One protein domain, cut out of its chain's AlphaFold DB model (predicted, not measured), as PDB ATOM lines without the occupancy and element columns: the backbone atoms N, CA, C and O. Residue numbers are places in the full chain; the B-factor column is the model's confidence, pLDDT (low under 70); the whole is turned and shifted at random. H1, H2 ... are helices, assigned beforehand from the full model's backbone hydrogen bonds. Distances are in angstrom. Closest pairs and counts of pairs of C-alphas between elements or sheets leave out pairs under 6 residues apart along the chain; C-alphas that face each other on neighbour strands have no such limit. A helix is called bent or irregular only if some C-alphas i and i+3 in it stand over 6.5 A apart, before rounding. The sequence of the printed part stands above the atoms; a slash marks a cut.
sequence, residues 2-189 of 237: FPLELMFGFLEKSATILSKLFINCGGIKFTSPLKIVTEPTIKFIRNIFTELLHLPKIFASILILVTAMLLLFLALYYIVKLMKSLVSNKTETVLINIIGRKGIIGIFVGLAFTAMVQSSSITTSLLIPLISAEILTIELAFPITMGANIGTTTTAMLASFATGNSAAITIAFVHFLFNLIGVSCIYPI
ATOM      1  N   PHE A   2     -28.600  10.998 -22.797       64.12
ATOM      2  CA  PHE A   2     -27.345  11.097 -23.562       64.12
ATOM      3  C   PHE A   2     -26.107  10.455 -22.884       64.12
ATOM      4  O   PHE A   2     -25.397   9.726 -23.565       64.12
ATOM      5  N   PRO A   3     -25.886  10.576 -21.553       64.50
ATOM      6  CA  PRO A   3     -24.791   9.854 -20.889       64.50
ATOM      7  C   PRO A   3     -24.976   8.329 -20.885       64.50
ATOM      8  O   PRO A   3     -24.028   7.593 -21.117       64.50
ATOM      9  N   LEU A   4     -26.209   7.846 -20.682       63.50
ATOM     10  CA  LEU A   4     -26.545   6.416 -20.754       63.50
ATOM     11  C   LEU A   4     -26.361   5.854 -22.169       63.50
ATOM     12  O   LEU A   4     -25.934   4.714 -22.317       63.50
ATOM     13  N   GLU A   5     -26.655   6.651 -23.196       77.00
ATOM     14  CA  GLU A   5     -26.420   6.259 -24.584       77.00
ATOM     15  C   GLU A   5     -24.928   6.145 -24.888       77.00
ATOM     16  O   GLU A   5     -24.493   5.120 -25.398       77.00
ATOM     17  N   LEU A   6     -24.130   7.136 -24.481       70.50
ATOM     18  CA  LEU A   6     -22.674   7.105 -24.646       70.50
ATOM     19  C   LEU A   6     -22.007   5.951 -23.882       70.50
ATOM     20  O   LEU A   6     -20.983   5.442 -24.322       70.50
ATOM     21  N   MET A   7     -22.572   5.543 -22.743       71.56
ATOM     22  CA  MET A   7     -22.009   4.478 -21.906       71.56
ATOM     23  C   MET A   7     -22.445   3.068 -22.329       71.56
ATOM     24  O   MET A   7     -21.655   2.135 -22.212       71.56
ATOM     25  N   PHE A   8     -23.686   2.881 -22.790       74.88
ATOM     26  CA  PHE A   8     -24.259   1.543 -23.007       74.88
ATOM     27  C   PHE A   8     -24.744   1.279 -24.441       74.88
ATOM     28  O   PHE A   8     -24.966   0.110 -24.795       74.88
ATOM     29  N   GLY A   9     -24.910   2.323 -25.262       78.31
ATOM     30  CA  GLY A   9     -25.497   2.243 -26.607       78.31
ATOM     31  C   GLY A   9     -26.886   1.605 -26.597       78.31
ATOM     32  O   GLY A   9     -27.213   0.807 -27.474       78.31
ATOM     33  N   PHE A  10     -27.662   1.821 -25.530       83.69
ATOM     34  CA  PHE A  10     -28.917   1.103 -25.311       83.69
ATOM     35  C   PHE A  10     -29.959   1.454 -26.382       83.69
ATOM     36  O   PHE A  10     -30.587   0.546 -26.927       83.69
ATOM     37  N   LEU A  11     -30.110   2.739 -26.727       82.38
ATOM     38  CA  LEU A  11     -31.039   3.169 -27.772       82.38
ATOM     39  C   LEU A  11     -30.575   2.673 -29.140       82.38
ATOM     40  O   LEU A  11     -31.402   2.149 -29.878       82.38
ATOM     41  N   GLU A  12     -29.282   2.775 -29.461       83.38
ATOM     42  CA  GLU A  12     -28.721   2.256 -30.712       83.38
ATOM     43  C   GLU A  12     -28.968   0.748 -30.871       83.38
ATOM     44  O   GLU A  12     -29.476   0.304 -31.905       83.38
ATOM     45  N   LYS A  13     -28.679  -0.056 -29.839       84.88
ATOM     46  CA  LYS A  13     -28.885  -1.514 -29.865       84.88
ATOM     47  C   LYS A  13     -30.359  -1.871 -30.033       84.88
ATOM     48  O   LYS A  13     -30.693  -2.681 -30.899       84.88
ATOM     49  N   SER A  14     -31.250  -1.258 -29.253       85.38
ATOM     50  CA  SER A  14     -32.696  -1.485 -29.368       85.38
ATOM     51  C   SER A  14     -33.244  -1.043 -30.726       85.38
ATOM     52  O   SER A  14     -34.022  -1.775 -31.338       85.38
ATOM     53  N   ALA A  15     -32.805   0.108 -31.235       85.12
ATOM     54  CA  ALA A  15     -33.207   0.608 -32.544       85.12
ATOM     55  C   ALA A  15     -32.697  -0.276 -33.684       85.12
ATOM     56  O   ALA A  15     -33.424  -0.479 -34.647       85.12
ATOM     57  N   THR A  16     -31.495  -0.844 -33.568       84.44
ATOM     58  CA  THR A  16     -30.923  -1.754 -34.573       84.44
ATOM     59  C   THR A  16     -31.661  -3.092 -34.616       84.44
ATOM     60  O   THR A  16     -31.853  -3.670 -35.683       84.44
ATOM     61  N   ILE A  17     -32.097  -3.606 -33.462       87.12
ATOM     62  CA  ILE A  17     -32.950  -4.803 -33.406       87.12
ATOM     63  C   ILE A  17     -34.297  -4.510 -34.068       87.12
ATOM     64  O   ILE A  17     -34.766  -5.291 -34.892       87.12
ATOM     65  N   LEU A  18     -34.899  -3.369 -33.730       84.38
ATOM     66  CA  LEU A  18     -36.201  -2.983 -34.252       84.38
ATOM     67  C   LEU A  18     -36.140  -2.676 -35.753       84.38
ATOM     68  O   LEU A  18     -37.009  -3.120 -36.495       84.38
ATOM     69  N   SER A  19     -35.091  -2.001 -36.230       82.62
ATOM     70  CA  SER A  19     -34.935  -1.662 -37.645       82.62
ATOM     71  C   SER A  19     -34.842  -2.906 -38.519       82.62
ATOM     72  O   SER A  19     -35.482  -2.938 -39.566       82.62
ATOM     73  N   LYS A  20     -34.171  -3.973 -38.063       83.94
ATOM     74  CA  LYS A  20     -34.092  -5.257 -38.784       83.94
ATOM     75  C   LYS A  20     -35.456  -5.855 -39.137       83.94
ATOM     76  O   LYS A  20     -35.567  -6.477 -40.189       83.94
ATOM     77  N   LEU A  21     -36.490  -5.631 -38.322       83.38
ATOM     78  CA  LEU A  21     -37.855  -6.094 -38.609       83.38
ATOM     79  C   LEU A  21     -38.527  -5.316 -39.753       83.38
ATOM     80  O   LEU A  21     -39.455  -5.825 -40.371       83.38
ATOM     81  N   PHE A  22     -38.054  -4.102 -40.050       76.94
ATOM     82  CA  PHE A  22     -38.680  -3.171 -40.995       76.94
ATOM     83  C   PHE A  22     -37.798  -2.811 -42.204       76.94
ATOM     84  O   PHE A  22     -38.271  -2.110 -43.097       76.94
ATOM     85  N   ILE A  23     -36.554  -3.305 -42.290       71.94
ATOM     86  CA  ILE A  23     -35.668  -3.096 -43.457       71.94
ATOM     87  C   ILE A  23     -36.335  -3.584 -44.756       71.94
ATOM     88  O   ILE A  23     -36.238  -2.921 -45.786       71.94
ATOM     89  N   ASN A  24     -37.087  -4.687 -44.693       71.62
ATOM     90  CA  ASN A  24     -37.787  -5.259 -45.850       71.62
ATOM     91  C   ASN A  24     -39.137  -4.583 -46.161       71.62
ATOM     92  O   ASN A  24     -39.783  -4.941 -47.141       71.62
ATOM     93  N   CYS A  25     -39.573  -3.609 -45.355       67.62
ATOM     94  CA  CYS A  25     -40.784  -2.815 -45.602       67.62
ATOM     95  C   CYS A  25     -40.499  -1.513 -46.382       67.62
ATOM     96  O   CYS A  25     -41.394  -0.679 -46.538       67.62
ATOM     97  N   GLY A  26     -39.255  -1.305 -46.830       59.69
ATOM     98  CA  GLY A  26     -38.830  -0.104 -47.549       59.69
ATOM     99  C   GLY A  26     -39.411   0.018 -48.963       59.69
ATOM    100  O   GLY A  26     -39.777  -0.968 -49.594       59.69
ATOM    101  N   GLY A  27     -39.482   1.251 -49.475       61.69
ATOM    102  CA  GLY A  27     -39.914   1.552 -50.851       61.69
ATOM    103  C   GLY A  27     -41.357   2.054 -50.995       61.69
ATOM    104  O   GLY A  27     -41.766   2.456 -52.084       61.69
ATOM    105  N   ILE A  28     -42.124   2.111 -49.902       61.75
ATOM    106  CA  ILE A  28     -43.463   2.712 -49.901       61.75
ATOM    107  C   ILE A  28     -43.325   4.237 -49.784       61.75
ATOM    108  O   ILE A  28     -42.856   4.765 -48.774       61.75
ATOM    109  N   LYS A  29     -43.745   4.975 -50.820       64.12
ATOM    110  CA  LYS A  29     -43.843   6.442 -50.768       64.12
ATOM    111  C   LYS A  29     -45.038   6.847 -49.909       64.12
ATOM    112  O   LYS A  29     -46.162   6.948 -50.396       64.12
ATOM    113  N   PHE A  30     -44.788   7.129 -48.638       65.44
ATOM    114  CA  PHE A  30     -45.797   7.695 -47.751       65.44
ATOM    115  C   PHE A  30     -45.970   9.189 -48.042       65.44
ATOM    116  O   PHE A  30     -45.135  10.017 -47.682       65.44
ATOM    117  N   THR A  31     -47.056   9.542 -48.728       65.75
ATOM    118  CA  THR A  31     -47.486  10.938 -48.845       65.75
ATOM    119  C   THR A  31     -48.216  11.345 -47.567       65.75
ATOM    120  O   THR A  31     -48.932  10.548 -46.964       65.75
ATOM    121  N   SER A  32     -48.000  12.582 -47.110       66.50
ATOM    122  CA  SER A  32     -48.699  13.097 -45.930       66.50
ATOM    123  C   SER A  32     -50.213  13.082 -46.178       66.50
ATOM    124  O   SER A  32     -50.641  13.685 -47.166       66.50
ATOM    125  N   PRO A  33     -51.035  12.464 -45.306       70.56
ATOM    126  CA  PRO A  33     -52.490  12.454 -45.466       70.56
ATOM    127  C   PRO A  33     -53.068  13.864 -45.617       70.56
ATOM    128  O   PRO A  33     -53.935  14.108 -46.453       70.56
ATOM    129  N   LEU A  34     -52.511  14.828 -44.876       71.06
ATOM    130  CA  LEU A  34     -52.891  16.232 -44.979       71.06
ATOM    131  C   LEU A  34     -52.564  16.811 -46.356       71.06
ATOM    132  O   LEU A  34     -53.363  17.560 -46.914       71.06
ATOM    133  N   LYS A  35     -51.411  16.452 -46.929       75.38
ATOM    134  CA  LYS A  35     -51.039  16.883 -48.279       75.38
ATOM    135  C   LYS A  35     -52.028  16.349 -49.311       75.38
ATOM    136  O   LYS A  35     -52.469  17.126 -50.138       75.38
ATOM    137  N   ILE A  36     -52.455  15.090 -49.215       80.75
ATOM    138  CA  ILE A  36     -53.454  14.515 -50.137       80.75
ATOM    139  C   ILE A  36     -54.760  15.324 -50.103       80.75
ATOM    140  O   ILE A  36     -55.314  15.651 -51.149       80.75
ATOM    141  N   VAL A  37     -55.222  15.693 -48.906       81.94
ATOM    142  CA  VAL A  37     -56.467  16.457 -48.723       81.94
ATOM    143  C   VAL A  37     -56.321  17.923 -49.157       81.94
ATOM    144  O   VAL A  37     -57.261  18.508 -49.686       81.94
ATOM    145  N   THR A  38     -55.154  18.534 -48.944       82.38
ATOM    146  CA  THR A  38     -54.939  19.976 -49.180       82.38
ATOM    147  C   THR A  38     -54.391  20.308 -50.568       82.38
ATOM    148  O   THR A  38     -54.585  21.426 -51.044       82.38
ATOM    149  N   GLU A  39     -53.736  19.367 -51.250       84.00
ATOM    150  CA  GLU A  39     -53.095  19.583 -52.551       84.00
ATOM    151  C   GLU A  39     -54.060  20.067 -53.651       84.00
ATOM    152  O   GLU A  39     -53.675  20.990 -54.377       84.00
ATOM    153  N   PRO A  40     -55.309  19.563 -53.767       87.88
ATOM    154  CA  PRO A  40     -56.280  20.096 -54.724       87.88
ATOM    155  C   PRO A  40     -56.585  21.578 -54.478       87.88
ATOM    156  O   PRO A  40     -56.549  22.387 -55.404       87.88
ATOM    157  N   THR A  41     -56.801  21.955 -53.217       85.06
ATOM    158  CA  THR A  41     -57.092  23.335 -52.812       85.06
ATOM    159  C   THR A  41     -55.901  24.257 -53.069       85.06
ATOM    160  O   THR A  41     -56.072  25.365 -53.571       85.06
ATOM    161  N   ILE A  42     -54.677  23.796 -52.790       84.56
ATOM    162  CA  ILE A  42     -53.449  24.561 -53.059       84.56
ATOM    163  C   ILE A  42     -53.283  24.809 -54.563       84.56
ATOM    164  O   ILE A  42     -52.950  25.928 -54.958       84.56
ATOM    165  N   LYS A  43     -53.521  23.792 -55.407       86.50
ATOM    166  CA  LYS A  43     -53.467  23.932 -56.871       86.50
ATOM    167  C   LYS A  43     -54.527  24.905 -57.375       86.50
ATOM    168  O   LYS A  43     -54.197  25.798 -58.145       86.50
ATOM    169  N   PHE A  44     -55.757  24.797 -56.880       86.00
ATOM    170  CA  PHE A  44     -56.839  25.713 -57.232       86.00
ATOM    171  C   PHE A  44     -56.490  27.177 -56.913       86.00
ATOM    172  O   PHE A  44     -56.562  28.036 -57.789       86.00
ATOM    173  N   ILE A  45     -56.024  27.451 -55.689       84.88
ATOM    174  CA  ILE A  45     -55.618  28.800 -55.269       84.88
ATOM    175  C   ILE A  45     -54.447  29.307 -56.118       84.88
ATOM    176  O   ILE A  45     -54.455  30.453 -56.562       84.88
ATOM    177  N   ARG A  46     -53.442  28.459 -56.373       83.81
ATOM    178  CA  ARG A  46     -52.297  28.826 -57.213       83.81
ATOM    179  C   ARG A  46     -52.753  29.215 -58.617       83.81
ATOM    180  O   ARG A  46     -52.363  30.283 -59.075       83.81
ATOM    181  N   ASN A  47     -53.591  28.401 -59.256       85.25
ATOM    182  CA  ASN A  47     -54.058  28.644 -60.620       85.25
ATOM    183  C   ASN A  47     -54.828  29.968 -60.735       85.25
ATOM    184  O   ASN A  47     -54.630  30.698 -61.703       85.25
ATOM    185  N   ILE A  48     -55.616  30.346 -59.722       84.00
ATOM    186  CA  ILE A  48     -56.264  31.668 -59.682       84.00
ATOM    187  C   ILE A  48     -55.217  32.791 -59.744       84.00
ATOM    188  O   ILE A  48     -55.324  33.699 -60.565       84.00
ATOM    189  N   PHE A  49     -54.182  32.740 -58.906       79.56
ATOM    190  CA  PHE A  49     -53.217  33.838 -58.821       79.56
ATOM    191  C   PHE A  49     -52.193  33.870 -59.963       79.56
ATOM    192  O   PHE A  49     -51.745  34.956 -60.331       79.56
ATOM    193  N   THR A  50     -51.810  32.717 -60.520       78.19
ATOM    194  CA  THR A  50     -50.789  32.647 -61.577       78.19
ATOM    195  C   THR A  50     -51.357  32.575 -62.988       78.19
ATOM    196  O   THR A  50     -50.796  33.211 -63.872       78.19
ATOM    197  N   GLU A  51     -52.430  31.813 -63.217       75.31
ATOM    198  CA  GLU A  51     -52.966  31.584 -64.569       75.31
ATOM    199  C   GLU A  51     -54.129  32.520 -64.903       75.31
ATOM    200  O   GLU A  51     -54.195  33.027 -66.016       75.31
ATOM    201  N   LEU A  52     -55.023  32.810 -63.952       75.75
ATOM    202  CA  LEU A  52     -56.164  33.695 -64.215       75.75
ATOM    203  C   LEU A  52     -55.766  35.180 -64.144       75.75
ATOM    204  O   LEU A  52     -56.089  35.965 -65.032       75.75
ATOM    205  N   LEU A  53     -55.026  35.563 -63.100       77.62
ATOM    206  CA  LEU A  53     -54.625  36.952 -62.832       77.62
ATOM    207  C   LEU A  53     -53.332  37.394 -63.546       77.62
ATOM    208  O   LEU A  53     -52.987  38.571 -63.465       77.62
ATOM    209  N   HIS A  54     -52.622  36.482 -64.228       81.69
ATOM    210  CA  HIS A  54     -51.375  36.746 -64.972       81.69
ATOM    211  C   HIS A  54     -50.330  37.580 -64.196       81.69
ATOM    212  O   HIS A  54     -49.576  38.367 -64.772       81.69
ATOM    213  N   LEU A  55     -50.279  37.432 -62.868       79.38
ATOM    214  CA  LEU A  55     -49.386  38.227 -62.029       79.38
ATOM    215  C   LEU A  55     -47.928  37.759 -62.159       79.38
ATOM    216  O   LEU A  55     -47.663  36.559 -62.301       79.38
ATOM    217  N   PRO A  56     -46.948  38.670 -62.008       84.56
ATOM    218  CA  PRO A  56     -45.548  38.281 -61.906       84.56
ATOM    219  C   PRO A  56     -45.341  37.290 -60.750       84.56
ATOM    220  O   PRO A  56     -45.908  37.459 -59.666       84.56
ATOM    221  N   LYS A  57     -44.480  36.279 -60.946       81.94
ATOM    222  CA  LYS A  57     -44.278  35.155 -60.000       81.94
ATOM    223  C   LYS A  57     -44.046  35.591 -58.547       81.94
ATOM    224  O   LYS A  57     -44.524  34.933 -57.624       81.94
ATOM    225  N   ILE A  58     -43.323  36.692 -58.344       85.38
ATOM    226  CA  ILE A  58     -43.027  37.244 -57.015       85.38
ATOM    227  C   ILE A  58     -44.303  37.763 -56.343       85.38
ATOM    228  O   ILE A  58     -44.599  37.374 -55.215       85.38
ATOM    229  N   PHE A  59     -45.102  38.562 -57.053       85.56
ATOM    230  CA  PHE A  59     -46.360  39.103 -56.536       85.56
ATOM    231  C   PHE A  59     -47.383  37.999 -56.251       85.56
ATOM    232  O   PHE A  59     -47.981  37.990 -55.177       85.56
ATOM    233  N   ALA A  60     -47.521  37.020 -57.151       83.50
ATOM    234  CA  ALA A  60     -48.402  35.871 -56.935       83.50
ATOM    235  C   ALA A  60     -47.996  35.063 -55.689       83.50
ATOM    236  O   ALA A  60     -48.849  34.666 -54.899       83.50
ATOM    237  N   SER A  61     -46.692  34.865 -55.465       83.06
ATOM    238  CA  SER A  61     -46.189  34.135 -54.292       83.06
ATOM    239  C   SER A  61     -46.473  34.871 -52.981       83.06
ATOM    240  O   SER A  61     -46.907  34.245 -52.013       83.06
ATOM    241  N   ILE A  62     -46.283  36.196 -52.952       87.94
ATOM    242  CA  ILE A  62     -46.615  37.031 -51.789       87.94
ATOM    243  C   ILE A  62     -48.118  36.952 -51.494       87.94
ATOM    244  O   ILE A  62     -48.518  36.770 -50.346       87.94
ATOM    245  N   LEU A  63     -48.962  37.021 -52.524       87.25
ATOM    246  CA  LEU A  63     -50.413  37.008 -52.358       87.25
ATOM    247  C   LEU A  63     -50.939  35.642 -51.888       87.25
ATOM    248  O   LEU A  63     -51.807  35.580 -51.016       87.25
ATOM    249  N   ILE A  64     -50.359  34.545 -52.387       86.94
ATOM    250  CA  ILE A  64     -50.631  33.185 -51.893       86.94
ATOM    251  C   ILE A  64     -50.234  33.058 -50.418       86.94
ATOM    252  O   ILE A  64     -51.003  32.501 -49.637       86.94
ATOM    253  N   LEU A  65     -49.075  33.593 -50.014       87.12
ATOM    254  CA  LEU A  65     -48.626  33.578 -48.617       87.12
ATOM    255  C   LEU A  65     -49.610  34.325 -47.704       87.12
ATOM    256  O   LEU A  65     -50.027  33.792 -46.678       87.12
ATOM    257  N   VAL A  66     -50.018  35.534 -48.099       89.56
ATOM    258  CA  VAL A  66     -50.999  36.332 -47.349       89.56
ATOM    259  C   VAL A  66     -52.339  35.597 -47.253       89.56
ATOM    260  O   VAL A  66     -52.909  35.498 -46.167       89.56
ATOM    261  N   THR A  67     -52.812  35.013 -48.356       88.31
ATOM    262  CA  THR A  67     -54.065  34.241 -48.392       88.31
ATOM    263  C   THR A  67     -53.997  33.013 -47.483       88.31
ATOM    264  O   THR A  67     -54.925  32.758 -46.718       88.31
ATOM    265  N   ALA A  68     -52.885  32.275 -47.509       85.81
ATOM    266  CA  ALA A  68     -52.664  31.127 -46.634       85.81
ATOM    267  C   ALA A  68     -52.661  31.534 -45.153       85.81
ATOM    268  O   ALA A  68     -53.260  30.850 -44.324       85.81
ATOM    269  N   MET A  69     -52.042  32.671 -44.826       85.19
ATOM    270  CA  MET A  69     -52.022  33.204 -43.467       85.19
ATOM    271  C   MET A  69     -53.428  33.596 -42.987       85.19
ATOM    272  O   MET A  69     -53.814  33.246 -41.875       85.19
ATOM    273  N   LEU A  70     -54.230  34.244 -43.837       89.62
ATOM    274  CA  LEU A  70     -55.627  34.570 -43.528       89.62
ATOM    275  C   LEU A  70     -56.485  33.316 -43.326       89.62
ATOM    276  O   LEU A  70     -57.218  33.229 -42.341       89.62
ATOM    277  N   LEU A  71     -56.367  32.326 -44.217       87.56
ATOM    278  CA  LEU A  71     -57.077  31.050 -44.097       87.56
ATOM    279  C   LEU A  71     -56.703  30.305 -42.814       87.56
ATOM    280  O   LEU A  71     -57.579  29.728 -42.175       87.56
ATOM    281  N   LEU A  72     -55.431  30.350 -42.410       80.38
ATOM    282  CA  LEU A  72     -54.974  29.764 -41.153       80.38
ATOM    283  C   LEU A  72     -55.669  30.414 -39.952       80.38
ATOM    284  O   LEU A  72     -56.228  29.705 -39.116       80.38
ATOM    285  N   PHE A  73     -55.697  31.747 -39.877       79.44
ATOM    286  CA  PHE A  73     -56.390  32.444 -38.789       79.44
ATOM    287  C   PHE A  73     -57.900  32.178 -38.797       79.44
ATOM    288  O   PHE A  73     -58.488  31.971 -37.735       79.44
ATOM    289  N   LEU A  74     -58.521  32.123 -39.979       85.75
ATOM    290  CA  LEU A  74     -59.942  31.815 -40.130       85.75
ATOM    291  C   LEU A  74     -60.267  30.385 -39.670       85.75
ATOM    292  O   LEU A  74     -61.233  30.174 -38.938       85.75
ATOM    293  N   ALA A  75     -59.441  29.410 -40.051       82.75
ATOM    294  CA  ALA A  75     -59.577  28.028 -39.611       82.75
ATOM    295  C   ALA A  75     -59.449  27.917 -38.086       82.75
ATOM    296  O   ALA A  75     -60.294  27.287 -37.451       82.75
ATOM    297  N   LEU A  76     -58.458  28.585 -37.482       70.31
ATOM    298  CA  LEU A  76     -58.307  28.634 -36.024       70.31
ATOM    299  C   LEU A  76     -59.525  29.272 -35.348       70.31
ATOM    300  O   LEU A  76     -60.023  28.738 -34.359       70.31
ATOM    301  N   TYR A  77     -60.054  30.367 -35.898       79.44
ATOM    302  CA  TYR A  77     -61.267  31.001 -35.385       79.44
ATOM    303  C   TYR A  77     -62.469  30.043 -35.402       79.44
ATOM    304  O   TYR A  77     -63.158  29.903 -34.388       79.44
ATOM    305  N   TYR A  78     -62.708  29.343 -36.517       81.62
ATOM    306  CA  TYR A  78     -63.811  28.383 -36.614       81.62
ATOM    307  C   TYR A  78     -63.612  27.167 -35.718       81.62
ATOM    308  O   TYR A  78     -64.572  26.744 -35.085       81.62
ATOM    309  N   ILE A  79     -62.391  26.644 -35.597       70.88
ATOM    310  CA  ILE A  79     -62.069  25.565 -34.658       70.88
ATOM    311  C   ILE A  79     -62.434  25.983 -33.230       70.88
ATOM    312  O   ILE A  79     -63.132  25.247 -32.540       70.88
ATOM    313  N   VAL A  80     -62.052  27.191 -32.800       60.03
ATOM    314  CA  VAL A  80     -62.402  27.716 -31.468       60.03
ATOM    315  C   VAL A  80     -63.906  27.863 -31.301       60.03
ATOM    316  O   VAL A  80     -64.449  27.487 -30.264       60.03
ATOM    317  N   LYS A  81     -64.588  28.415 -32.308       73.12
ATOM    318  CA  LYS A  81     -66.036  28.639 -32.272       73.12
ATOM    319  C   LYS A  81     -66.811  27.321 -32.210       73.12
ATOM    320  O   LYS A  81     -67.715  27.190 -31.389       73.12
ATOM    321  N   LEU A  82     -66.443  26.352 -33.048       71.88
ATOM    322  CA  LEU A  82     -67.047  25.023 -33.083       71.88
ATOM    323  C   LEU A  82     -66.773  24.273 -31.785       71.88
ATOM    324  O   LEU A  82     -67.699  23.710 -31.219       71.88
ATOM    325  N   MET A  83     -65.545  24.333 -31.266       53.78
ATOM    326  CA  MET A  83     -65.220  23.715 -29.985       53.78
ATOM    327  C   MET A  83     -66.017  24.350 -28.847       53.78
ATOM    328  O   MET A  83     -66.717  23.628 -28.162       53.78
ATOM    329  N   LYS A  84     -66.071  25.683 -28.712       59.97
ATOM    330  CA  LYS A  84     -66.948  26.342 -27.718       59.97
ATOM    331  C   LYS A  84     -68.412  25.887 -27.818       59.97
ATOM    332  O   LYS A  84     -69.065  25.693 -26.796       59.97
ATOM    333  N   SER A  85     -68.920  25.695 -29.035       62.91
ATOM    334  CA  SER A  85     -70.284  25.210 -29.273       62.91
ATOM    335  C   SER A  85     -70.479  23.728 -28.933       62.91
ATOM    336  O   SER A  85     -71.574  23.346 -28.522       62.91
ATOM    337  N   LEU A  86     -69.460  22.892 -29.133       57.22
ATOM    338  CA  LEU A  86     -69.487  21.466 -28.807       57.22
ATOM    339  C   LEU A  86     -69.344  21.245 -27.293       57.22
ATOM    340  O   LEU A  86     -70.081  20.439 -26.734       57.22
ATOM    341  N   VAL A  87     -68.522  22.061 -26.628       52.19
ATOM    342  CA  VAL A  87     -68.293  22.070 -25.172       52.19
ATOM    343  C   VAL A  87     -69.504  22.536 -24.381       52.19
ATOM    344  O   VAL A  87     -69.781  22.040 -23.289       52.19
ATOM    345  N   SER A  88     -70.285  23.456 -24.944       54.78
ATOM    346  CA  SER A  88     -71.529  23.922 -24.330       54.78
ATOM    347  C   SER A  88     -72.629  22.849 -24.293       54.78
ATOM    348  O   SER A  88     -73.605  23.015 -23.558       54.78
ATOM    349  N   ASN A  89     -72.505  21.765 -25.068       51.53
ATOM    350  CA  ASN A  89     -73.485  20.686 -25.115       51.53
ATOM    351  C   ASN A  89     -72.976  19.482 -24.306       51.53
ATOM    352  O   ASN A  89     -71.855  19.018 -24.474       51.53
ATOM    353  N   LYS A  90     -73.825  18.982 -23.401       49.34
ATOM    354  CA  LYS A  90     -73.578  18.029 -22.291       49.34
ATOM    355  C   LYS A  90     -72.952  16.652 -22.626       49.34
ATOM    356  O   LYS A  90     -73.015  15.745 -21.801       49.34
ATOM    357  N   THR A  91     -72.326  16.457 -23.781       48.00
ATOM    358  CA  THR A  91     -71.663  15.197 -24.176       48.00
ATOM    359  C   THR A  91     -70.165  15.171 -23.821       48.00
ATOM    360  O   THR A  91     -69.527  14.119 -23.852       48.00
ATOM    361  N   GLU A  92     -69.591  16.305 -23.414       51.78
ATOM    362  CA  GLU A  92     -68.144  16.470 -23.219       51.78
ATOM    363  C   GLU A  92     -67.566  16.009 -21.877       51.78
ATOM    364  O   GLU A  92     -66.351  15.814 -21.746       51.78
ATOM    365  N   THR A  93     -68.413  15.724 -20.892       52.88
ATOM    366  CA  THR A  93     -67.960  15.229 -19.589       52.88
ATOM    367  C   THR A  93     -67.240  13.884 -19.712       52.88
ATOM    368  O   THR A  93     -66.455  13.544 -18.840       52.88
ATOM    369  N   VAL A  94     -67.458  13.111 -20.783       52.59
ATOM    370  CA  VAL A  94     -66.848  11.783 -20.968       52.59
ATOM    371  C   VAL A  94     -65.410  11.879 -21.478       52.59
ATOM    372  O   VAL A  94     -64.535  11.250 -20.891       52.59
ATOM    373  N   LEU A  95     -65.123  12.689 -22.504       52.78
ATOM    374  CA  LEU A  95     -63.752  12.837 -23.017       52.78
ATOM    375  C   LEU A  95     -62.849  13.493 -21.965       52.78
ATOM    376  O   LEU A  95     -61.760  12.996 -21.687       52.78
ATOM    377  N   ILE A  96     -63.342  14.553 -21.317       55.69
ATOM    378  CA  ILE A  96     -62.617  15.268 -20.263       55.69
ATOM    379  C   ILE A  96     -62.474  14.395 -19.005       55.69
ATOM    380  O   ILE A  96     -61.395  14.378 -18.416       55.69
ATOM    381  N   ASN A  97     -63.474  13.583 -18.624       55.38
ATOM    382  CA  ASN A  97     -63.311  12.635 -17.510       55.38
ATOM    383  C   ASN A  97     -62.380  11.467 -17.846       55.38
ATOM    384  O   ASN A  97     -61.657  11.009 -16.964       55.38
ATOM    385  N   ILE A  98     -62.378  10.955 -19.077       54.62
ATOM    386  CA  ILE A  98     -61.500   9.847 -19.477       54.62
ATOM    387  C   ILE A  98     -60.048  10.338 -19.556       54.62
ATOM    388  O   ILE A  98     -59.164   9.737 -18.942       54.62
ATOM    389  N   ILE A  99     -59.805  11.472 -20.224       56.19
ATOM    390  CA  ILE A  99     -58.484  12.112 -20.302       56.19
ATOM    391  C   ILE A  99     -58.026  12.567 -18.905       56.19
ATOM    392  O   ILE A  99     -56.864  12.375 -18.541       56.19
ATOM    393  N   GLY A 100     -58.940  13.101 -18.089       54.38
ATOM    394  CA  GLY A 100     -58.670  13.583 -16.733       54.38
ATOM    395  C   GLY A 100     -58.418  12.485 -15.698       54.38
ATOM    396  O   GLY A 100     -57.615  12.688 -14.788       54.38
ATOM    397  N   ARG A 101     -59.022  11.295 -15.840       58.22
ATOM    398  CA  ARG A 101     -58.791  10.160 -14.924       58.22
ATOM    399  C   ARG A 101     -57.439   9.488 -15.138       58.22
ATOM    400  O   ARG A 101     -56.871   8.952 -14.187       58.22
ATOM    401  N   LYS A 102     -56.913   9.492 -16.367       70.94
ATOM    402  CA  LYS A 102     -55.618   8.889 -16.708       70.94
ATOM    403  C   LYS A 102     -54.929   9.736 -17.771       70.94
ATOM    404  O   LYS A 102     -55.137   9.518 -18.958       70.94
ATOM    405  N   GLY A 103     -54.029  10.633 -17.370       79.94
ATOM    406  CA  GLY A 103     -53.295  11.474 -18.326       79.94
ATOM    407  C   GLY A 103     -52.430  10.703 -19.343       79.94
ATOM    408  O   GLY A 103     -52.034  11.263 -20.356       79.94
ATOM    409  N   ILE A 104     -52.234   9.394 -19.152       85.50
ATOM    410  CA  ILE A 104     -51.718   8.462 -20.172       85.50
ATOM    411  C   ILE A 104     -52.594   8.465 -21.439       85.50
ATOM    412  O   ILE A 104     -52.071   8.424 -22.547       85.50
ATOM    413  N   ILE A 105     -53.917   8.566 -21.301       85.06
ATOM    414  CA  ILE A 105     -54.840   8.642 -22.442       85.06
ATOM    415  C   ILE A 105     -54.594   9.928 -23.232       85.06
ATOM    416  O   ILE A 105     -54.555   9.889 -24.457       85.06
ATOM    417  N   GLY A 106     -54.330  11.044 -22.546       86.69
ATOM    418  CA  GLY A 106     -53.918  12.290 -23.196       86.69
ATOM    419  C   GLY A 106     -52.655  12.114 -24.048       86.69
ATOM    420  O   GLY A 106     -52.621  12.586 -25.180       86.69
ATOM    421  N   ILE A 107     -51.660  11.365 -23.556       91.50
ATOM    422  CA  ILE A 107     -50.439  11.041 -24.316       91.50
ATOM    423  C   ILE A 107     -50.782  10.250 -25.584       91.50
ATOM    424  O   ILE A 107     -50.316  10.606 -26.663       91.50
ATOM    425  N   PHE A 108     -51.627   9.222 -25.495       90.12
ATOM    426  CA  PHE A 108     -52.035   8.457 -26.678       90.12
ATOM    427  C   PHE A 108     -52.819   9.298 -27.687       90.12
ATOM    428  O   PHE A 108     -52.553   9.200 -28.882       90.12
ATOM    429  N   VAL A 109     -53.735  10.156 -27.226       86.12
ATOM    430  CA  VAL A 109     -54.490  11.073 -28.095       86.12
ATOM    431  C   VAL A 109     -53.542  12.017 -28.832       86.12
ATOM    432  O   VAL A 109     -53.620  12.133 -30.053       86.12
ATOM    433  N   GLY A 110     -52.610  12.651 -28.116       88.19
ATOM    434  CA  GLY A 110     -51.632  13.558 -28.715       88.19
ATOM    435  C   GLY A 110     -50.702  12.865 -29.710       88.19
ATOM    436  O   GLY A 110     -50.431  13.413 -30.782       88.19
ATOM    437  N   LEU A 111     -50.255  11.649 -29.380       92.31
ATOM    438  CA  LEU A 111     -49.433  10.809 -30.251       92.31
ATOM    439  C   LEU A 111     -50.193  10.452 -31.522       92.31
ATOM    440  O   LEU A 111     -49.693  10.730 -32.608       92.31
ATOM    441  N   ALA A 112     -51.393   9.884 -31.398       86.94
ATOM    442  CA  ALA A 112     -52.197   9.446 -32.534       86.94
ATOM    443  C   ALA A 112     -52.547  10.620 -33.453       86.94
ATOM    444  O   ALA A 112     -52.284  10.562 -34.652       86.94
ATOM    445  N   PHE A 113     -53.052  11.719 -32.887       83.81
ATOM    446  CA  PHE A 113     -53.406  12.906 -33.659       83.81
ATOM    447  C   PHE A 113     -52.194  13.477 -34.403       83.81
ATOM    448  O   PHE A 113     -52.257  13.725 -35.607       83.81
ATOM    449  N   THR A 114     -51.056  13.613 -33.720       87.25
ATOM    450  CA  THR A 114     -49.844  14.162 -34.342       87.25
ATOM    451  C   THR A 114     -49.227  13.203 -35.355       87.25
ATOM    452  O   THR A 114     -48.725  13.666 -36.372       87.25
ATOM    453  N   ALA A 115     -49.287  11.890 -35.136       87.25
ATOM    454  CA  ALA A 115     -48.814  10.894 -36.095       87.25
ATOM    455  C   ALA A 115     -49.667  10.884 -37.377       87.25
ATOM    456  O   ALA A 115     -49.122  10.775 -38.475       87.25
ATOM    457  N   MET A 116     -50.990  11.047 -37.249       79.94
ATOM    458  CA  MET A 116     -51.921  11.130 -38.382       79.94
ATOM    459  C   MET A 116     -51.741  12.424 -39.179       79.94
ATOM    460  O   MET A 116     -51.641  12.399 -40.405       79.94
ATOM    461  N   VAL A 117     -51.697  13.561 -38.482       79.31
ATOM    462  CA  VAL A 117     -51.574  14.889 -39.100       79.31
ATOM    463  C   VAL A 117     -50.136  15.182 -39.535       79.31
ATOM    464  O   VAL A 117     -49.915  15.995 -40.427       79.31
ATOM    465  N   GLN A 118     -49.157  14.503 -38.931       83.44
ATOM    466  CA  GLN A 118     -47.719  14.664 -39.160       83.44
ATOM    467  C   GLN A 118     -47.181  16.067 -38.830       83.44
ATOM    468  O   GLN A 118     -46.141  16.479 -39.338       83.44
ATOM    469  N   SER A 119     -47.876  16.813 -37.967       83.00
ATOM    470  CA  SER A 119     -47.487  18.169 -37.573       83.00
ATOM    471  C   SER A 119     -47.875  18.455 -36.129       83.00
ATOM    472  O   SER A 119     -49.046  18.656 -35.810       83.00
ATOM    473  N   SER A 120     -46.879  18.527 -35.245       85.75
ATOM    474  CA  SER A 120     -47.086  18.922 -33.846       85.75
ATOM    475  C   SER A 120     -47.484  20.387 -33.699       85.75
ATOM    476  O   SER A 120     -48.179  20.725 -32.745       85.75
ATOM    477  N   SER A 121     -47.121  21.243 -34.661       83.88
ATOM    478  CA  SER A 121     -47.537  22.653 -34.680       83.88
ATOM    479  C   SER A 121     -49.053  22.821 -34.828       83.88
ATOM    480  O   SER A 121     -49.629  23.718 -34.218       83.88
ATOM    481  N   ILE A 122     -49.721  21.933 -35.574       80.12
ATOM    482  CA  ILE A 122     -51.187  21.928 -35.683       80.12
ATOM    483  C   ILE A 122     -51.796  21.501 -34.343       80.12
ATOM    484  O   ILE A 122     -52.712  22.158 -33.849       80.12
ATOM    485  N   THR A 123     -51.247  20.457 -33.714       83.50
ATOM    486  CA  THR A 123     -51.685  19.986 -32.392       83.50
ATOM    487  C   THR A 123     -51.582  21.083 -31.334       83.50
ATOM    488  O   THR A 123     -52.545  21.338 -30.614       83.50
ATOM    489  N   THR A 124     -50.451  21.785 -31.245       85.12
ATOM    490  CA  THR A 124     -50.274  22.866 -30.262       85.12
ATOM    491  C   THR A 124     -51.130  24.092 -30.583       85.12
ATOM    492  O   THR A 124     -51.697  24.687 -29.666       85.12
ATOM    493  N   SER A 125     -51.305  24.429 -31.865       82.19
ATOM    494  CA  SER A 125     -52.175  25.533 -32.306       82.19
ATOM    495  C   SER A 125     -53.656  25.280 -32.025       82.19
ATOM    496  O   SER A 125     -54.410  26.236 -31.878       82.19
ATOM    497  N   LEU A 126     -54.077  24.017 -31.918       78.94
ATOM    498  CA  LEU A 126     -55.410  23.641 -31.448       78.94
ATOM    499  C   LEU A 126     -55.529  23.774 -29.922       78.94
ATOM    500  O   LEU A 126     -56.533  24.271 -29.422       78.94
ATOM    501  N   LEU A 127     -54.509  23.345 -29.174       84.25
ATOM    502  CA  LEU A 127     -54.542  23.357 -27.710       84.25
ATOM    503  C   LEU A 127     -54.551  24.776 -27.127       84.25
ATOM    504  O   LEU A 127     -55.298  25.033 -26.187       84.25
ATOM    505  N   ILE A 128     -53.754  25.702 -27.670       86.06
ATOM    506  CA  ILE A 128     -53.610  27.060 -27.112       86.06
ATOM    507  C   ILE A 128     -54.962  27.797 -27.026       86.06
ATOM    508  O   ILE A 128     -55.303  28.281 -25.943       86.06
ATOM    509  N   PRO A 129     -55.778  27.868 -28.095       74.56
ATOM    510  CA  PRO A 129     -57.073  28.527 -28.022       74.56
ATOM    511  C   PRO A 129     -58.090  27.816 -27.123       74.56
ATOM    512  O   PRO A 129     -58.919  28.488 -26.519       74.56
ATOM    513  N   LEU A 130     -58.026  26.484 -27.002       76.94
ATOM    514  CA  LEU A 130     -58.880  25.718 -26.083       76.94
ATOM    515  C   LEU A 130     -58.557  26.033 -24.620       76.94
ATOM    516  O   LEU A 130     -59.468  26.182 -23.809       76.94
ATOM    517  N   ILE A 131     -57.272  26.199 -24.302       84.31
ATOM    518  CA  ILE A 131     -56.830  26.652 -22.980       84.31
ATOM    519  C   ILE A 131     -57.268  28.097 -22.738       84.31
ATOM    520  O   ILE A 131     -57.810  28.409 -21.684       84.31
ATOM    521  N   SER A 132     -57.092  28.977 -23.729       79.00
ATOM    522  CA  SER A 132     -57.514  30.381 -23.635       79.00
ATOM    523  C   SER A 132     -59.030  30.555 -23.519       79.00
ATOM    524  O   SER A 132     -59.486  31.592 -23.046       79.00
ATOM    525  N   ALA A 133     -59.807  29.588 -24.002       75.94
ATOM    526  CA  ALA A 133     -61.257  29.549 -23.885       75.94
ATOM    527  C   ALA A 133     -61.737  28.860 -22.595       75.94
ATOM    528  O   ALA A 133     -62.940  28.662 -22.458       75.94
ATOM    529  N   GLU A 134     -60.815  28.462 -21.707       76.56
ATOM    530  CA  GLU A 134     -61.072  27.718 -20.462       76.56
ATOM    531  C   GLU A 134     -61.782  26.365 -20.663       76.56
ATOM    532  O   GLU A 134     -62.251  25.745 -19.714       76.56
ATOM    533  N   ILE A 135     -61.799  25.863 -21.901       73.12
ATOM    534  CA  ILE A 135     -62.343  24.548 -22.262       73.12
ATOM    535  C   ILE A 135     -61.427  23.436 -21.740       73.12
ATOM    536  O   ILE A 135     -61.880  22.396 -21.264       73.12
ATOM    537  N   LEU A 136     -60.115  23.647 -21.861       78.62
ATOM    538  CA  LEU A 136     -59.091  22.681 -21.489       78.62
ATOM    539  C   LEU A 136     -58.133  23.305 -20.479       78.62
ATOM    540  O   LEU A 136     -57.612  24.395 -20.693       78.62
ATOM    541  N   THR A 137     -57.827  22.599 -19.398       85.25
ATOM    542  CA  THR A 137     -56.817  23.073 -18.447       85.25
ATOM    543  C   THR A 137     -55.399  22.789 -18.957       85.25
ATOM    544  O   THR A 137     -55.166  21.837 -19.710       85.25
ATOM    545  N   ILE A 138     -54.414  23.581 -18.520       88.25
ATOM    546  CA  ILE A 138     -52.989  23.360 -18.853       88.25
ATOM    547  C   ILE A 138     -52.547  21.960 -18.390       88.25
ATOM    548  O   ILE A 138     -51.754  21.288 -19.051       88.25
ATOM    549  N   GLU A 139     -53.108  21.484 -17.280       88.25
ATOM    550  CA  GLU A 139     -52.870  20.165 -16.707       88.25
ATOM    551  C   GLU A 139     -53.328  19.021 -17.630       88.25
ATOM    552  O   GLU A 139     -52.674  17.975 -17.664       88.25
ATOM    553  N   LEU A 140     -54.407  19.219 -18.397       84.81
ATOM    554  CA  LEU A 140     -54.893  18.271 -19.408       84.81
ATOM    555  C   LEU A 140     -54.172  18.433 -20.753       84.81
ATOM    556  O   LEU A 140     -53.945  17.447 -21.452       84.81
ATOM    557  N   ALA A 141     -53.752  19.649 -21.105       88.56
ATOM    558  CA  ALA A 141     -52.996  19.911 -22.329       88.56
ATOM    559  C   ALA A 141     -51.557  19.368 -22.279       88.56
ATOM    560  O   ALA A 141     -51.006  18.955 -23.303       88.56
ATOM    561  N   PHE A 142     -50.944  19.331 -21.091       91.81
ATOM    562  CA  PHE A 142     -49.581  18.834 -20.900       91.81
ATOM    563  C   PHE A 142     -49.376  17.384 -21.389       91.81
ATOM    564  O   PHE A 142     -48.504  17.176 -22.235       91.81
ATOM    565  N   PRO A 143     -50.152  16.369 -20.947       91.44
ATOM    566  CA  PRO A 143     -50.010  15.012 -21.473       91.44
ATOM    567  C   PRO A 143     -50.259  14.912 -22.983       91.44
ATOM    568  O   PRO A 143     -49.549  14.167 -23.650       91.44
ATOM    569  N   ILE A 144     -51.204  15.680 -23.539       91.06
ATOM    570  CA  ILE A 144     -51.452  15.709 -24.992       91.06
ATOM    571  C   ILE A 144     -50.214  16.226 -25.732       91.06
ATOM    572  O   ILE A 144     -49.793  15.643 -26.729       91.06
ATOM    573  N   THR A 145     -49.570  17.263 -25.202       93.12
ATOM    574  CA  THR A 145     -48.331  17.818 -25.765       93.12
ATOM    575  C   THR A 145     -47.176  16.812 -25.695       93.12
ATOM    576  O   THR A 145     -46.441  16.644 -26.664       93.12
ATOM    577  N   MET A 146     -47.045  16.074 -24.586       94.00
ATOM    578  CA  MET A 146     -46.051  14.998 -24.461       94.00
ATOM    579  C   MET A 146     -46.286  13.884 -25.490       94.00
ATOM    580  O   MET A 146     -45.339  13.404 -26.109       94.00
ATOM    581  N   GLY A 147     -47.548  13.517 -25.723       93.81
ATOM    582  CA  GLY A 147     -47.942  12.614 -26.804       93.81
ATOM    583  C   GLY A 147     -47.564  13.131 -28.187       93.81
ATOM    584  O   GLY A 147     -46.977  12.401 -28.985       93.81
ATOM    585  N   ALA A 148     -47.848  14.404 -28.462       93.25
ATOM    586  CA  ALA A 148     -47.531  15.047 -29.734       93.25
ATOM    587  C   ALA A 148     -46.026  15.031 -30.056       93.25
ATOM    588  O   ALA A 148     -45.637  14.826 -31.209       93.25
ATOM    589  N   ASN A 149     -45.169  15.169 -29.041       93.75
ATOM    590  CA  ASN A 149     -43.720  15.046 -29.213       93.75
ATOM    591  C   ASN A 149     -43.316  13.638 -29.676       93.75
ATOM    592  O   ASN A 149     -42.525  13.512 -30.609       93.75
ATOM    593  N   ILE A 150     -43.925  12.584 -29.115       95.56
ATOM    594  CA  ILE A 150     -43.719  11.212 -29.605       95.56
ATOM    595  C   ILE A 150     -44.231  11.088 -31.046       95.56
ATOM    596  O   ILE A 150     -43.497  10.629 -31.917       95.56
ATOM    597  N   GLY A 151     -45.451  11.554 -31.330       93.44
ATOM    598  CA  GLY A 151     -46.056  11.470 -32.667       93.44
ATOM    599  C   GLY A 151     -45.273  12.211 -33.761       93.44
ATOM    600  O   GLY A 151     -45.284  11.798 -34.916       93.44
ATOM    601  N   THR A 152     -44.521  13.262 -33.418       92.88
ATOM    602  CA  THR A 152     -43.680  14.000 -34.382       92.88
ATOM    603  C   THR A 152     -42.629  13.095 -35.032       92.88
ATOM    604  O   THR A 152     -42.311  13.256 -36.212       92.88
ATOM    605  N   THR A 153     -42.135  12.089 -34.305       93.88
ATOM    606  CA  THR A 153     -41.122  11.143 -34.802       93.88
ATOM    607  C   THR A 153     -41.640  10.227 -35.921       93.88
ATOM    608  O   THR A 153     -40.841   9.716 -36.706       93.88
ATOM    609  N   THR A 154     -42.965  10.092 -36.084       90.69
ATOM    610  CA  THR A 154     -43.585   9.353 -37.196       90.69
ATOM    611  C   THR A 154     -43.178   9.920 -38.557       90.69
ATOM    612  O   THR A 154     -43.018   9.158 -39.506       90.69
ATOM    613  N   THR A 155     -42.937  11.230 -38.666       88.50
ATOM    614  CA  THR A 155     -42.476  11.858 -39.919       88.50
ATOM    615  C   THR A 155     -41.127  11.306 -40.378       88.50
ATOM    616  O   THR A 155     -40.995  10.865 -41.519       88.50
ATOM    617  N   ALA A 156     -40.148  11.265 -39.472       88.50
ATOM    618  CA  ALA A 156     -38.830  10.700 -39.725       88.50
ATOM    619  C   ALA A 156     -38.912   9.194 -40.011       88.50
ATOM    620  O   ALA A 156     -38.223   8.705 -40.903       88.50
ATOM    621  N   MET A 157     -39.801   8.476 -39.315       88.88
ATOM    622  CA  MET A 157     -40.038   7.049 -39.545       88.88
ATOM    623  C   MET A 157     -40.511   6.784 -40.979       88.88
ATOM    624  O   MET A 157     -39.885   6.021 -41.712       88.88
ATOM    625  N   LEU A 158     -41.560   7.478 -41.421       86.81
ATOM    626  CA  LEU A 158     -42.116   7.315 -42.765       86.81
ATOM    627  C   LEU A 158     -41.130   7.757 -43.851       86.81
ATOM    628  O   LEU A 158     -40.999   7.080 -44.871       86.81
ATOM    629  N   ALA A 159     -40.397   8.850 -43.619       86.38
ATOM    630  CA  ALA A 159     -39.342   9.295 -44.524       86.38
ATOM    631  C   ALA A 159     -38.232   8.240 -44.657       86.38
ATOM    632  O   ALA A 159     -37.813   7.930 -45.770       86.38
ATOM    633  N   SER A 160     -37.800   7.634 -43.548       87.62
ATOM    634  CA  SER A 160     -36.765   6.597 -43.566       87.62
ATOM    635  C   SER A 160     -37.199   5.347 -44.342       87.62
ATOM    636  O   SER A 160     -36.435   4.852 -45.173       87.62
ATOM    637  N   PHE A 161     -38.452   4.904 -44.184       86.12
ATOM    638  CA  PHE A 161     -39.009   3.781 -44.942       86.12
ATOM    639  C   PHE A 161     -39.100   4.076 -46.441       86.12
ATOM    640  O   PHE A 161     -38.818   3.197 -47.257       86.12
ATOM    641  N   ALA A 162     -39.411   5.318 -46.819       82.94
ATOM    642  CA  ALA A 162     -39.419   5.719 -48.223       82.94
ATOM    643  C   ALA A 162     -38.021   5.657 -48.866       82.94
ATOM    644  O   ALA A 162     -37.920   5.411 -50.066       82.94
ATOM    645  N   THR A 163     -36.945   5.855 -48.091       81.25
ATOM    646  CA  THR A 163     -35.567   5.742 -48.608       81.25
ATOM    647  C   THR A 163     -35.060   4.305 -48.702       81.25
ATOM    648  O   THR A 163     -34.112   4.055 -49.439       81.25
ATOM    649  N   GLY A 164     -35.632   3.373 -47.929       75.00
ATOM    650  CA  GLY A 164     -35.138   1.994 -47.817       75.00
ATOM    651  C   GLY A 164     -33.732   1.866 -47.208       75.00
ATOM    652  O   GLY A 164     -33.182   0.770 -47.159       75.00
ATOM    653  N   ASN A 165     -33.135   2.966 -46.738       84.31
ATOM    654  CA  ASN A 165     -31.795   2.970 -46.168       84.31
ATOM    655  C   ASN A 165     -31.841   2.480 -44.713       84.31
ATOM    656  O   ASN A 165     -32.449   3.115 -43.848       84.31
ATOM    657  N   SER A 166     -31.153   1.373 -44.430       84.19
ATOM    658  CA  SER A 166     -31.107   0.757 -43.101       84.19
ATOM    659  C   SER A 166     -30.585   1.703 -42.013       84.19
ATOM    660  O   SER A 166     -31.121   1.709 -40.906       84.19
ATOM    661  N   ALA A 167     -29.606   2.558 -42.322       86.50
ATOM    662  CA  ALA A 167     -29.097   3.556 -41.385       86.50
ATOM    663  C   ALA A 167     -30.152   4.630 -41.083       86.50
ATOM    664  O   ALA A 167     -30.358   4.978 -39.920       86.50
ATOM    665  N   ALA A 168     -30.879   5.103 -42.101       87.44
ATOM    666  CA  ALA A 168     -31.952   6.080 -41.914       87.44
ATOM    667  C   ALA A 168     -33.086   5.518 -41.042       87.44
ATOM    668  O   ALA A 168     -33.605   6.222 -40.175       87.44
ATOM    669  N   ILE A 169     -33.440   4.244 -41.240       87.94
ATOM    670  CA  ILE A 169     -34.473   3.556 -40.456       87.94
ATOM    671  C   ILE A 169     -34.033   3.407 -38.998       87.94
ATOM    672  O   ILE A 169     -34.793   3.730 -38.086       87.94
ATOM    673  N   THR A 170     -32.789   2.981 -38.757       88.94
ATOM    674  CA  THR A 170     -32.241   2.884 -37.397       88.94
ATOM    675  C   THR A 170     -32.250   4.244 -36.697       88.94
ATOM    676  O   THR A 170     -32.728   4.335 -35.569       88.94
ATOM    677  N   ILE A 171     -31.820   5.322 -37.364       89.56
ATOM    678  CA  ILE A 171     -31.839   6.683 -36.793       89.56
ATOM    679  C   ILE A 171     -33.270   7.126 -36.451       89.56
ATOM    680  O   ILE A 171     -33.503   7.694 -35.380       89.56
ATOM    681  N   ALA A 172     -34.246   6.844 -37.319       90.81
ATOM    682  CA  ALA A 172     -35.645   7.163 -37.047       90.81
ATOM    683  C   ALA A 172     -36.183   6.411 -35.816       90.81
ATOM    684  O   ALA A 172     -36.856   7.015 -34.976       90.81
ATOM    685  N   PHE A 173     -35.825   5.133 -35.649       90.94
ATOM    686  CA  PHE A 173     -36.178   4.362 -34.456       90.94
ATOM    687  C   PHE A 173     -35.471   4.852 -33.192       90.94
ATOM    688  O   PHE A 173     -36.115   4.909 -32.146       90.94
ATOM    689  N   VAL A 174     -34.201   5.270 -33.263       91.62
ATOM    690  CA  VAL A 174     -33.519   5.923 -32.129       91.62
ATOM    691  C   VAL A 174     -34.298   7.167 -31.701       91.62
ATOM    692  O   VAL A 174     -34.579   7.340 -30.516       91.62
ATOM    693  N   HIS A 175     -34.712   8.008 -32.656       92.31
ATOM    694  CA  HIS A 175     -35.477   9.220 -32.358       92.31
ATOM    695  C   HIS A 175     -36.848   8.908 -31.731       92.31
ATOM    696  O   HIS A 175     -37.234   9.544 -30.743       92.31
ATOM    697  N   PHE A 176     -37.564   7.910 -32.257       93.25
ATOM    698  CA  PHE A 176     -38.828   7.432 -31.689       93.25
ATOM    699  C   PHE A 176     -38.649   6.903 -30.259       93.25
ATOM    700  O   PHE A 176     -39.352   7.342 -29.348       93.25
ATOM    701  N   LEU A 177     -37.676   6.014 -30.035       91.69
ATOM    702  CA  LEU A 177     -37.403   5.411 -28.727       91.69
ATOM    703  C   LEU A 177     -36.949   6.450 -27.701       91.69
ATOM    704  O   LEU A 177     -37.407   6.413 -26.562       91.69
ATOM    705  N   PHE A 178     -36.117   7.413 -28.098       91.31
ATOM    706  CA  PHE A 178     -35.699   8.507 -27.224       91.31
ATOM    707  C   PHE A 178     -36.904   9.293 -26.691       91.31
ATOM    708  O   PHE A 178     -37.006   9.532 -25.486       91.31
ATOM    709  N   ASN A 179     -37.851   9.648 -27.566       92.81
ATOM    710  CA  ASN A 179     -39.066  10.350 -27.155       92.81
ATOM    711  C   ASN A 179     -39.973   9.451 -26.310       92.81
ATOM    712  O   ASN A 179     -40.418   9.863 -25.242       92.81
ATOM    713  N   LEU A 180     -40.222   8.215 -26.746       93.50
ATOM    714  CA  LEU A 180     -41.121   7.293 -26.057       93.50
ATOM    715  C   LEU A 180     -40.636   6.972 -24.638       93.50
ATOM    716  O   LEU A 180     -41.403   7.085 -23.679       93.50
ATOM    717  N   ILE A 181     -39.364   6.598 -24.489       91.56
ATOM    718  CA  ILE A 181     -38.773   6.275 -23.189       91.56
ATOM    719  C   ILE A 181     -38.642   7.559 -22.364       91.56
ATOM    720  O   ILE A 181     -38.952   7.548 -21.178       91.56
ATOM    721  N   GLY A 182     -38.261   8.686 -22.977       90.31
ATOM    722  CA  GLY A 182     -38.175   9.979 -22.299       90.31
ATOM    723  C   GLY A 182     -39.499  10.371 -21.644       90.31
ATOM    724  O   GLY A 182     -39.538  10.651 -20.445       90.31
ATOM    725  N   VAL A 183     -40.603  10.302 -22.392       91.94
ATOM    726  CA  VAL A 183     -41.946  10.543 -21.848       91.94
ATOM    727  C   VAL A 183     -42.306   9.503 -20.788       91.94
ATOM    728  O   VAL A 183     -42.790   9.879 -19.722       91.94
ATOM    729  N   SER A 184     -42.034   8.219 -21.031       89.81
ATOM    730  CA  SER A 184     -42.363   7.133 -20.096       89.81
ATOM    731  C   SER A 184     -41.609   7.231 -18.767       89.81
ATOM    732  O   SER A 184     -42.170   6.904 -17.728       89.81
ATOM    733  N   CYS A 185     -40.369   7.724 -18.769       89.38
ATOM    734  CA  CYS A 185     -39.584   7.949 -17.556       89.38
ATOM    735  C   CYS A 185     -39.984   9.242 -16.834       89.38
ATOM    736  O   CYS A 185     -40.062   9.264 -15.609       89.38
ATOM    737  N   ILE A 186     -40.225  10.331 -17.572       88.31
ATOM    738  CA  ILE A 186     -40.438  11.662 -16.986       88.31
ATOM    739  C   ILE A 186     -41.882  11.842 -16.506       88.31
ATOM    740  O   ILE A 186     -42.112  12.369 -15.419       88.31
ATOM    741  N   TYR A 187     -42.869  11.414 -17.298       89.69
ATOM    742  CA  TYR A 187     -44.281  11.718 -17.053       89.69
ATOM    743  C   TYR A 187     -44.850  11.144 -15.738       89.69
ATOM    744  O   TYR A 187     -45.598  11.865 -15.064       89.69
ATOM    745  N   PRO A 188     -44.523   9.902 -15.318       88.31
ATOM    746  CA  PRO A 188     -45.009   9.354 -14.048       88.31
ATOM    747  C   PRO A 188     -44.519  10.134 -12.822       88.31
ATOM    748  O   PRO A 188     -45.173  10.139 -11.775       88.31
ATOM    749  N   ILE A 189     -43.380  10.820 -12.940       90.44
ATOM    750  CA  ILE A 189     -42.763  11.546 -11.837       90.44
ATOM    751  C   ILE A 189     -43.470  12.897 -11.667       90.44
ATOM    752  O   ILE A 189     -43.294  13.844 -12.438       90.44
TER     753      ILE A 189
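What this domain is: This is residues 2 to 189 of the 237 residues of an uncharacterized protein of Candidatus Omnitrophica bacterium (UniProt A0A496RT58). The longest helix, H4, forms with H3 an open V at one side of a core in which H6 crosses H8, while H7 and H9 run alongside H8. H2 crosses H9 at the far side, and H1 turns off from H2. The 188 printed residues hold nine named helices, H1 to H9 in chain order, and no named strand: all helix. The whole is loose, with a radius of gyration of the C-alphas of 20.5 A and spans of 60 by 46 by 27 A.

Where its parts are: H4, residues 57 to 87, is 44.3 A long and begins at C-alpha 57 (-44.278, 35.155, -60.000). H3 is residues 33 to 52, H5 93 to 101, H6 103 to 117, H7 120 to 132. H8, residues 138 to 163, spans 38.7 A; H9, residues 166 to 186, ends at C-alpha 186 (-40.438, 11.662, -16.986). H1 is residues 2 to 8, H2 10 to 25. H2 and H3 are irregular: C-alphas 21 and 24 are 7.3 A apart, C-alphas 37 and 40 7.0 A.

How they stand to each other: H4 and H3 form a hairpin, touching with residues 57 to 64 and 45 to 50 alone, closest at the C-alphas of Ala 60 and Phe 49, 5.6 A. H4 touches H7 near Val 80 and Pro 129, closest C-alphas 6.4 A apart. H6, the hub, touches H8 at a steep tilt of 39 degrees, with the C-alphas of Ile 107 and Gly 147 closest at 3.9 A. H8 and H9 form a hairpin at a shallow tilt of 11 degrees, closest at the C-alphas of Ser 160 and Ile 169, 4.9 A. H9 touches H2, closest at the C-alphas of Phe 173 and Ala 15, 5.2 A. H1 and H2, and H5 and H6, only just touch, only at the corner, each with 3 pairs of C-alphas within 8 A. Every O i to N i+4 pair is within hydrogen-bond range in H1, H4, H5, H6 and H9; H2 has 8 of 12, H3 13 of 16, H7 7 of 9, H8 16 of 22.

The domain as a whole: The C-alphas of Met 7 and Leu 52, the two farthest apart, are 61.7 A apart. The printed part has no cut, and no link is long. Confidence is under 70 at residues 2 to 4, 25 to 32, 80 and 83 to 101.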